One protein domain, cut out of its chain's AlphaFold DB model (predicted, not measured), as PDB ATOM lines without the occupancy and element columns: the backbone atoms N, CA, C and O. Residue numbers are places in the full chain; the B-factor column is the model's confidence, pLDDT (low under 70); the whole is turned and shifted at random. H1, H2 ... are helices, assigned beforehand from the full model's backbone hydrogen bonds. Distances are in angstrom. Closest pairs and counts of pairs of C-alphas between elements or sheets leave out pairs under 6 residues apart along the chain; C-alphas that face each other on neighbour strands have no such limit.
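What this domain is: This is residues 193 to 257 of the 804 residues of an uncharacterized protein of Bacteriovoracaceae bacterium (UniProt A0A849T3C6). Five short helices make a rounded body: H1, H2, H3 and H4 go round in a ring that closes where H4 packs on H1, and H5 crosses H1. The 65 printed residues hold these in chain order, with no named strand; the class is all helix. It is compact, radius of gyration of the C-alphas 10.8 A, spanning 30 by 25 by 18 A.

Where its parts are: Find C-alpha 193 at (49.911, -0.157, -51.740); H1 runs from there to 203, 15.2 A. Next come H2, residues 207 to 216, 14.3 A; H3, 218 to 224, 9.8 A; H4, 227 to 239, 18.2 A; and H5, 247 to 255, 12.8 A, ending at (50.183, -4.796, -34.748).

How they stand to each other: From the hub H1, look at the closest C-alphas: H2 touches it in a hairpin, Leu 198 to Ile 210, 5.8 A; H4, with residues 234 to 238 alone, Lys 203 to Ile 238, 5.2 A, about perpendicular at 84 degrees; H5, Ala 195 to Lys 248, 5.2 A. H3 touches H2 and H4 only at the corner. Each O i to N i+4 pair is within hydrogen-bond range, but for H2, 5 of 6.

The domain as a whole: The printed part has no cut and no long link; pLDDT is under 70 at 207 to 209, 215 to 219 and 222.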
ATOM      1  N   VAL A 193      51.101  -0.247 -50.881       77.62
ATOM      2  CA  VAL A 193      49.911  -0.157 -51.740       77.62
ATOM      3  C   VAL A 193      48.718  -0.815 -51.051       77.62
ATOM      4  O   VAL A 193      47.666  -0.191 -50.949       77.62
ATOM      5  N   ASP A 194      48.898  -2.012 -50.490       80.31
ATOM      6  CA  ASP A 194      47.833  -2.748 -49.793       80.31
ATOM      7  C   ASP A 194      47.407  -2.026 -48.508       80.31
ATOM      8  O   ASP A 194      46.217  -1.928 -48.214       80.31
ATOM      9  N   ALA A 195      48.364  -1.455 -47.762       80.19
ATOM     10  CA  ALA A 195      48.079  -0.677 -46.551       80.19
ATOM     11  C   ALA A 195      47.223   0.551 -46.881       80.19
ATOM     12  O   ALA A 195      46.260   0.877 -46.183       80.19
ATOM     13  N   LYS A 196      47.548   1.200 -48.002       82.50
ATOM     14  CA  LYS A 196      46.806   2.335 -48.529       82.50
ATOM     15  C   LYS A 196      45.445   1.937 -49.080       82.50
ATOM     16  O   LYS A 196      44.488   2.670 -48.834       82.50
ATOM     17  N   GLU A 197      45.307   0.802 -49.764       82.94
ATOM     18  CA  GLU A 197      44.000   0.314 -50.214       82.94
ATOM     19  C   GLU A 197      43.106  -0.057 -49.025       82.94
ATOM     20  O   GLU A 197      41.941   0.334 -49.014       82.94
ATOM     21  N   LEU A 198      43.650  -0.695 -47.983       84.75
ATOM     22  CA  LEU A 198      42.931  -1.021 -46.750       84.75
ATOM     23  C   LEU A 198      42.420   0.238 -46.035       84.75
ATOM     24  O   LEU A 198      41.218   0.375 -45.814       84.75
ATOM     25  N   ILE A 199      43.312   1.181 -45.714       85.38
ATOM     26  CA  ILE A 199      42.966   2.439 -45.031       85.38
ATOM     27  C   ILE A 199      41.983   3.271 -45.873       85.38
ATOM     28  O   ILE A 199      41.007   3.809 -45.346       85.38
ATOM     29  N   THR A 200      42.196   3.362 -47.189       83.88
ATOM     30  CA  THR A 200      41.281   4.078 -48.100       83.88
ATOM     31  C   THR A 200      39.932   3.371 -48.216       83.88
ATOM     32  O   THR A 200      38.888   4.024 -48.243       83.88
ATOM     33  N   GLY A 201      39.933   2.040 -48.257       83.50
ATOM     34  CA  GLY A 201      38.746   1.197 -48.304       83.50
ATOM     35  C   GLY A 201      37.887   1.375 -47.059       83.50
ATOM     36  O   GLY A 201      36.704   1.680 -47.193       83.50
ATOM     37  N   LEU A 202      38.494   1.278 -45.871       86.12
ATOM     38  CA  LEU A 202      37.851   1.499 -44.571       86.12
ATOM     39  C   LEU A 202      37.209   2.890 -44.492       86.12
ATOM     40  O   LEU A 202      36.013   3.004 -44.231       86.12
ATOM     41  N   LYS A 203      37.957   3.947 -44.834       85.69
ATOM     42  CA  LYS A 203      37.446   5.333 -44.882       85.69
ATOM     43  C   LYS A 203      36.320   5.559 -45.893       85.69
ATOM     44  O   LYS A 203      35.540   6.490 -45.722       85.69
ATOM     45  N   SER A 204      36.238   4.743 -46.946       83.12
ATOM     46  CA  SER A 204      35.201   4.831 -47.985       83.12
ATOM     47  C   SER A 204      34.130   3.733 -47.895       83.12
ATOM     48  O   SER A 204      33.326   3.591 -48.815       83.12
ATOM     49  N   GLY A 205      34.094   2.961 -46.801       78.06
ATOM     50  CA  GLY A 205      33.076   1.935 -46.540       78.06
ATOM     51  C   GLY A 205      33.084   0.738 -47.504       78.06
ATOM     52  O   GLY A 205      32.078   0.038 -47.627       78.06
ATOM     53  N   LYS A 206      34.187   0.479 -48.221       74.75
ATOM     54  CA  LYS A 206      34.244  -0.514 -49.315       74.75
ATOM     55  C   LYS A 206      34.415  -1.962 -48.832       74.75
ATOM     56  O   LYS A 206      35.391  -2.633 -49.172       74.75
ATOM     57  N   GLY A 207      33.425  -2.468 -48.093       68.50
ATOM     58  CA  GLY A 207      33.442  -3.777 -47.415       68.50
ATOM     59  C   GLY A 207      33.978  -4.963 -48.233       68.50
ATOM     60  O   GLY A 207      34.726  -5.778 -47.703       68.50
ATOM     61  N   ARG A 208      33.672  -5.055 -49.538       62.34
ATOM     62  CA  ARG A 208      34.144  -6.166 -50.395       62.34
ATOM     63  C   ARG A 208      35.645  -6.146 -50.714       62.34
ATOM     64  O   ARG A 208      36.201  -7.214 -50.947       62.34
ATOM     65  N   GLN A 209      36.292  -4.977 -50.758       65.69
ATOM     66  CA  GLN A 209      37.753  -4.898 -50.922       65.69
ATOM     67  C   GLN A 209      38.425  -5.218 -49.584       65.69
ATOM     68  O   GLN A 209      39.215  -6.153 -49.506       65.69
ATOM     69  N   ILE A 210      37.977  -4.547 -48.518       76.12
ATOM     70  CA  ILE A 210      38.434  -4.740 -47.134       76.12
ATOM     71  C   ILE A 210      38.414  -6.226 -46.728       76.12
ATOM     72  O   ILE A 210      39.420  -6.745 -46.250       76.12
ATOM     73  N   ARG A 211      37.302  -6.940 -46.972       74.38
ATOM     74  CA  ARG A 211      37.161  -8.371 -46.643       74.38
ATOM     75  C   ARG A 211      38.218  -9.242 -47.330       74.38
ATOM     76  O   ARG A 211      38.828 -10.071 -46.665       74.38
ATOM     77  N   ARG A 212      38.497  -9.014 -48.621       71.44
ATOM     78  CA  ARG A 212      39.565  -9.736 -49.339       71.44
ATOM     79  C   ARG A 212      40.939  -9.450 -48.743       71.44
ATOM     80  O   ARG A 212      41.757 -10.354 -48.653       71.44
ATOM     81  N   THR A 213      41.190  -8.213 -48.322       70.62
ATOM     82  CA  THR A 213      42.451  -7.826 -47.681       70.62
ATOM     83  C   THR A 213      42.618  -8.469 -46.296       70.62
ATOM     84  O   THR A 213      43.725  -8.881 -45.961       70.62
ATOM     85  N   TYR A 214      41.539  -8.643 -45.519       73.56
ATOM     86  CA  TYR A 214      41.565  -9.475 -44.306       73.56
ATOM     87  C   TYR A 214      41.843 -10.952 -44.629       73.56
ATOM     88  O   TYR A 214      42.663 -11.574 -43.964       73.56
ATOM     89  N   GLU A 215      41.202 -11.508 -45.661       69.56
ATOM     90  CA  GLU A 215      41.351 -12.916 -46.065       69.56
ATOM     91  C   GLU A 215      42.747 -13.247 -46.642       69.56
ATOM     92  O   GLU A 215      43.208 -14.378 -46.489       69.56
ATOM     93  N   LEU A 216      43.438 -12.282 -47.267       63.22
ATOM     94  CA  LEU A 216      44.750 -12.481 -47.907       63.22
ATOM     95  C   LEU A 216      45.930 -12.551 -46.914       63.22
ATOM     96  O   LEU A 216      46.942 -13.181 -47.215       63.22
ATOM     97  N   TYR A 217      45.828 -11.892 -45.755       64.81
ATOM     98  CA  TYR A 217      46.957 -11.674 -44.842       64.81
ATOM     99  C   TYR A 217      46.707 -12.294 -43.456       64.81
ATOM    100  O   TYR A 217      45.856 -11.782 -42.725       64.81
ATOM    101  N   PRO A 218      47.458 -13.333 -43.026       60.53
ATOM    102  CA  PRO A 218      47.179 -14.086 -41.793       60.53
ATOM    103  C   PRO A 218      47.039 -13.231 -40.524       60.53
ATOM    104  O   PRO A 218      46.120 -13.437 -39.730       60.53
ATOM    105  N   GLN A 219      47.898 -12.225 -40.352       63.03
ATOM    106  CA  GLN A 219      47.847 -11.308 -39.213       63.03
ATOM    107  C   GLN A 219      46.575 -10.440 -39.203       63.03
ATOM    108  O   GLN A 219      46.014 -10.189 -38.139       63.03
ATOM    109  N   LEU A 220      46.064 -10.040 -40.374       71.44
ATOM    110  CA  LEU A 220      44.802  -9.304 -40.473       71.44
ATOM    111  C   LEU A 220      43.587 -10.228 -40.350       71.44
ATOM    112  O   LEU A 220      42.631  -9.873 -39.664       71.44
ATOM    113  N   LYS A 221      43.643 -11.431 -40.929       75.94
ATOM    114  CA  LYS A 221      42.647 -12.489 -40.722       75.94
ATOM    115  C   LYS A 221      42.421 -12.718 -39.224       75.94
ATOM    116  O   LYS A 221      41.285 -12.628 -38.766       75.94
ATOM    117  N   MET A 222      43.488 -12.888 -38.437       66.19
ATOM    118  CA  MET A 222      43.379 -13.023 -36.978       66.19
ATOM    119  C   MET A 222      42.769 -11.797 -36.284       66.19
ATOM    120  O   MET A 222      41.946 -11.981 -35.393       66.19
ATOM    121  N   ILE A 223      43.110 -10.567 -36.698       74.62
ATOM    122  CA  ILE A 223      42.451  -9.350 -36.186       74.62
ATOM    123  C   ILE A 223      40.941  -9.404 -36.463       74.62
ATOM    124  O   ILE A 223      40.152  -9.162 -35.553       74.62
ATOM    125  N   SER A 224      40.526  -9.800 -37.673       82.00
ATOM    126  CA  SER A 224      39.105  -9.915 -38.037       82.00
ATOM    127  C   SER A 224      38.342 -10.986 -37.244       82.00
ATOM    128  O   SER A 224      37.153 -10.830 -36.975       82.00
ATOM    129  N   GLU A 225      39.029 -12.034 -36.780       77.19
ATOM    130  CA  GLU A 225      38.459 -13.076 -35.920       77.19
ATOM    131  C   GLU A 225      38.377 -12.687 -34.421       77.19
ATOM    132  O   GLU A 225      37.951 -13.508 -33.596       77.19
ATOM    133  N   ILE A 226      38.800 -11.474 -34.043       79.69
ATOM    134  CA  ILE A 226      38.748 -10.934 -32.675       79.69
ATOM    135  C   ILE A 226      37.929  -9.627 -32.709       79.69
ATOM    136  O   ILE A 226      38.499  -8.552 -32.896       79.69
ATOM    137  N   PRO A 227      36.595  -9.663 -32.503       84.19
ATOM    138  CA  PRO A 227      35.719  -8.510 -32.761       84.19
ATOM    139  C   PRO A 227      36.082  -7.219 -32.009       84.19
ATOM    140  O   PRO A 227      35.881  -6.122 -32.525       84.19
ATOM    141  N   GLN A 228      36.643  -7.337 -30.800       85.31
ATOM    142  CA  GLN A 228      37.120  -6.190 -30.020       85.31
ATOM    143  C   GLN A 228      38.355  -5.546 -30.665       85.31
ATOM    144  O   GLN A 228      38.389  -4.331 -30.849       85.31
ATOM    145  N   LEU A 229      39.335  -6.357 -31.073       82.38
ATOM    146  CA  LEU A 229      40.562  -5.896 -31.718       82.38
ATOM    147  C   LEU A 229      40.288  -5.337 -33.120       82.38
ATOM    148  O   LEU A 229      40.826  -4.286 -33.458       82.38
ATOM    149  N   LEU A 230      39.399  -5.979 -33.888       87.44
ATOM    150  CA  LEU A 230      38.898  -5.479 -35.172       87.44
ATOM    151  C   LEU A 230      38.294  -4.075 -35.030       87.44
ATOM    152  O   LEU A 230      38.668  -3.166 -35.765       87.44
ATOM    153  N   SER A 231      37.409  -3.868 -34.049       86.62
ATOM    154  CA  SER A 231      36.760  -2.569 -33.834       86.62
ATOM    155  C   SER A 231      37.757  -1.454 -33.487       86.62
ATOM    156  O   SER A 231      37.601  -0.325 -33.953       86.62
ATOM    157  N   ILE A 232      38.804  -1.762 -32.712       89.06
ATOM    158  CA  ILE A 232      39.876  -0.806 -32.394       89.06
ATOM    159  C   ILE A 232      40.737  -0.543 -33.642       89.06
ATOM    160  O   ILE A 232      40.979   0.616 -33.979       89.06
ATOM    161  N   PHE A 233      41.136  -1.597 -34.363       88.38
ATOM    162  CA  PHE A 233      41.927  -1.514 -35.593       88.38
ATOM    163  C   PHE A 233      41.249  -0.638 -36.649       88.38
ATOM    164  O   PHE A 233      41.829   0.350 -37.092       88.38
ATOM    165  N   GLU A 234      39.999  -0.934 -37.013       89.31
ATOM    166  CA  GLU A 234      39.278  -0.185 -38.047       89.31
ATOM    167  C   GLU A 234      39.066   1.277 -37.653       89.31
ATOM    168  O   GLU A 234      39.274   2.173 -38.473       89.31
ATOM    169  N   LYS A 235      38.741   1.542 -36.383       90.06
ATOM    170  CA  LYS A 235      38.605   2.903 -35.852       90.06
ATOM    171  C   LYS A 235      39.905   3.702 -35.978       90.06
ATOM    172  O   LYS A 235      39.859   4.874 -36.351       90.06
ATOM    173  N   GLU A 236      41.055   3.093 -35.697       88.38
ATOM    174  CA  GLU A 236      42.354   3.757 -35.824       88.38
ATOM    175  C   GLU A 236      42.815   3.909 -37.278       88.38
ATOM    176  O   GLU A 236      43.318   4.968 -37.647       88.38
ATOM    177  N   MET A 237      42.580   2.913 -38.133       90.12
ATOM    178  CA  MET A 237      42.863   3.004 -39.570       90.12
ATOM    179  C   MET A 237      41.997   4.073 -40.262       90.12
ATOM    180  O   MET A 237      42.479   4.795 -41.137       90.12
ATOM    181  N   ILE A 238      40.744   4.255 -39.829       88.12
ATOM    182  CA  ILE A 238      39.889   5.374 -40.256       88.12
ATOM    183  C   ILE A 238      40.425   6.713 -39.720       88.12
ATOM    184  O   ILE A 238      40.436   7.697 -40.459       88.12
ATOM    185  N   ALA A 239      40.922   6.751 -38.480       87.00
ATOM    186  CA  ALA A 239      41.496   7.950 -37.865       87.00
ATOM    187  C   ALA A 239      42.909   8.323 -38.370       87.00
ATOM    188  O   ALA A 239      43.389   9.412 -38.053       87.00
ATOM    189  N   PHE A 240      43.577   7.470 -39.157       86.31
ATOM    190  CA  PHE A 240      44.898   7.756 -39.724       86.31
ATOM    191  C   PHE A 240      44.898   9.055 -40.544       86.31
ATOM    192  O   PHE A 240      44.141   9.188 -41.509       86.31
ATOM    193  N   ILE A 241      45.805   9.980 -40.239       80.62
ATOM    194  CA  ILE A 241      46.062  11.171 -41.057       80.62
ATOM    195  C   ILE A 241      47.449  11.002 -41.695       80.62
ATOM    196  O   ILE A 241      48.412  10.819 -40.948       80.62
ATOM    197  N   PRO A 242      47.582  11.065 -43.037       72.62
ATOM    198  CA  PRO A 242      48.882  11.003 -43.701       72.62
ATOM    199  C   PRO A 242      49.842  12.069 -43.160       72.62
ATOM    200  O   PRO A 242      49.485  13.244 -43.061       72.62
ATOM    201  N   GLY A 243      51.056  11.653 -42.806       71.44
ATOM    202  CA  GLY A 243      52.047  12.497 -42.141       71.44
ATOM    203  C   GLY A 243      53.452  11.917 -42.276       71.44
ATOM    204  O   GLY A 243      53.831  11.461 -43.349       71.44
ATOM    205  N   ASN A 244      54.222  11.904 -41.186       70.62
ATOM    206  CA  ASN A 244      55.608  11.407 -41.185       70.62
ATOM    207  C   ASN A 244      55.735   9.866 -41.182       70.62
ATOM    208  O   ASN A 244      56.853   9.364 -41.148       70.62
ATOM    209  N   LEU A 245      54.621   9.132 -41.162       79.50
ATOM    210  CA  LEU A 245      54.571   7.669 -41.217       79.50
ATOM    211  C   LEU A 245      53.791   7.249 -42.460       79.50
ATOM    212  O   LEU A 245      52.733   7.819 -42.744       79.50
ATOM    213  N   SER A 246      54.293   6.242 -43.168       83.38
ATOM    214  CA  SER A 246      53.566   5.596 -44.259       83.38
ATOM    215  C   SER A 246      52.386   4.767 -43.748       83.38
ATOM    216  O   SER A 246      52.340   4.347 -42.587       83.38
ATOM    217  N   GLU A 247      51.431   4.495 -44.639       83.62
ATOM    218  CA  GLU A 247      50.277   3.641 -44.361       83.62
ATOM    219  C   GLU A 247      50.698   2.264 -43.805       83.62
ATOM    220  O   GLU A 247      50.073   1.777 -42.861       83.62
ATOM    221  N   LYS A 248      51.787   1.662 -44.316       82.88
ATOM    222  CA  LYS A 248      52.332   0.405 -43.774       82.88
ATOM    223  C   LYS A 248      52.892   0.579 -42.367       82.88
ATOM    224  O   LYS A 248      52.551  -0.203 -41.490       82.88
ATOM    225  N   GLU A 249      53.733   1.585 -42.128       80.69
ATOM    226  CA  GLU A 249      54.344   1.791 -40.805       80.69
ATOM    227  C   GLU A 249      53.294   2.022 -39.715       80.69
ATOM    228  O   GLU A 249      53.501   1.612 -38.575       80.69
ATOM    229  N   PHE A 250      52.153   2.624 -40.058       83.44
ATOM    230  CA  PHE A 250      51.031   2.798 -39.140       83.44
ATOM    231  C   PHE A 250      50.303   1.477 -38.824       83.44
ATOM    232  O   PHE A 250      50.039   1.193 -37.654       83.44
ATOM    233  N   VAL A 251      50.042   0.632 -39.833       82.00
ATOM    234  CA  VAL A 251      49.516  -0.737 -39.635       82.00
ATOM    235  C   VAL A 251      50.492  -1.571 -38.796       82.00
ATOM    236  O   VAL A 251      50.099  -2.171 -37.797       82.00
ATOM    237  N   ASP A 252      51.780  -1.548 -39.134       76.62
ATOM    238  CA  ASP A 252      52.837  -2.253 -38.409       76.62
ATOM    239  C   ASP A 252      52.945  -1.783 -36.952       76.62
ATOM    240  O   ASP A 252      53.101  -2.610 -36.054       76.62
ATOM    241  N   GLN A 253      52.844  -0.474 -36.691       80.56
ATOM    242  CA  GLN A 253      52.829   0.078 -35.331       80.56
ATOM    243  C   GLN A 253      51.588  -0.327 -34.536       80.56
ATOM    244  O   GLN A 253      51.693  -0.451 -33.319       80.56
ATOM    245  N   PHE A 254      50.432  -0.534 -35.177       83.31
ATOM    246  CA  PHE A 254      49.252  -1.077 -34.501       83.31
ATOM    247  C   PHE A 254      49.460  -2.539 -34.094       83.31
ATOM    248  O   PHE A 254      49.174  -2.908 -32.953       83.31
ATOM    249  N   ILE A 255      49.978  -3.367 -35.010       73.12
ATOM    250  CA  ILE A 255      50.183  -4.796 -34.748       73.12
ATOM    251  C   ILE A 255      51.259  -4.982 -33.671       73.12
ATOM    252  O   ILE A 255      51.042  -5.721 -32.721       73.12
ATOM    253  N   LYS A 256      52.363  -4.222 -33.726       70.25
ATOM    254  CA  LYS A 256      53.473  -4.276 -32.752       70.25
ATOM    255  C   LYS A 256      53.118  -3.828 -31.319       70.25
ATOM    256  O   LYS A 256      53.990  -3.888 -30.453       70.25
ATOM    257  N   ARG A 257      51.890  -3.377 -31.018       73.75
ATOM    258  CA  ARG A 257      51.510  -2.973 -29.645       73.75
ATOM    259  C   ARG A 257      51.373  -4.188 -28.722       73.75
ATOM    260  O   ARG A 257      50.688  -5.133 -29.108       73.75
TER     261      ARG A 257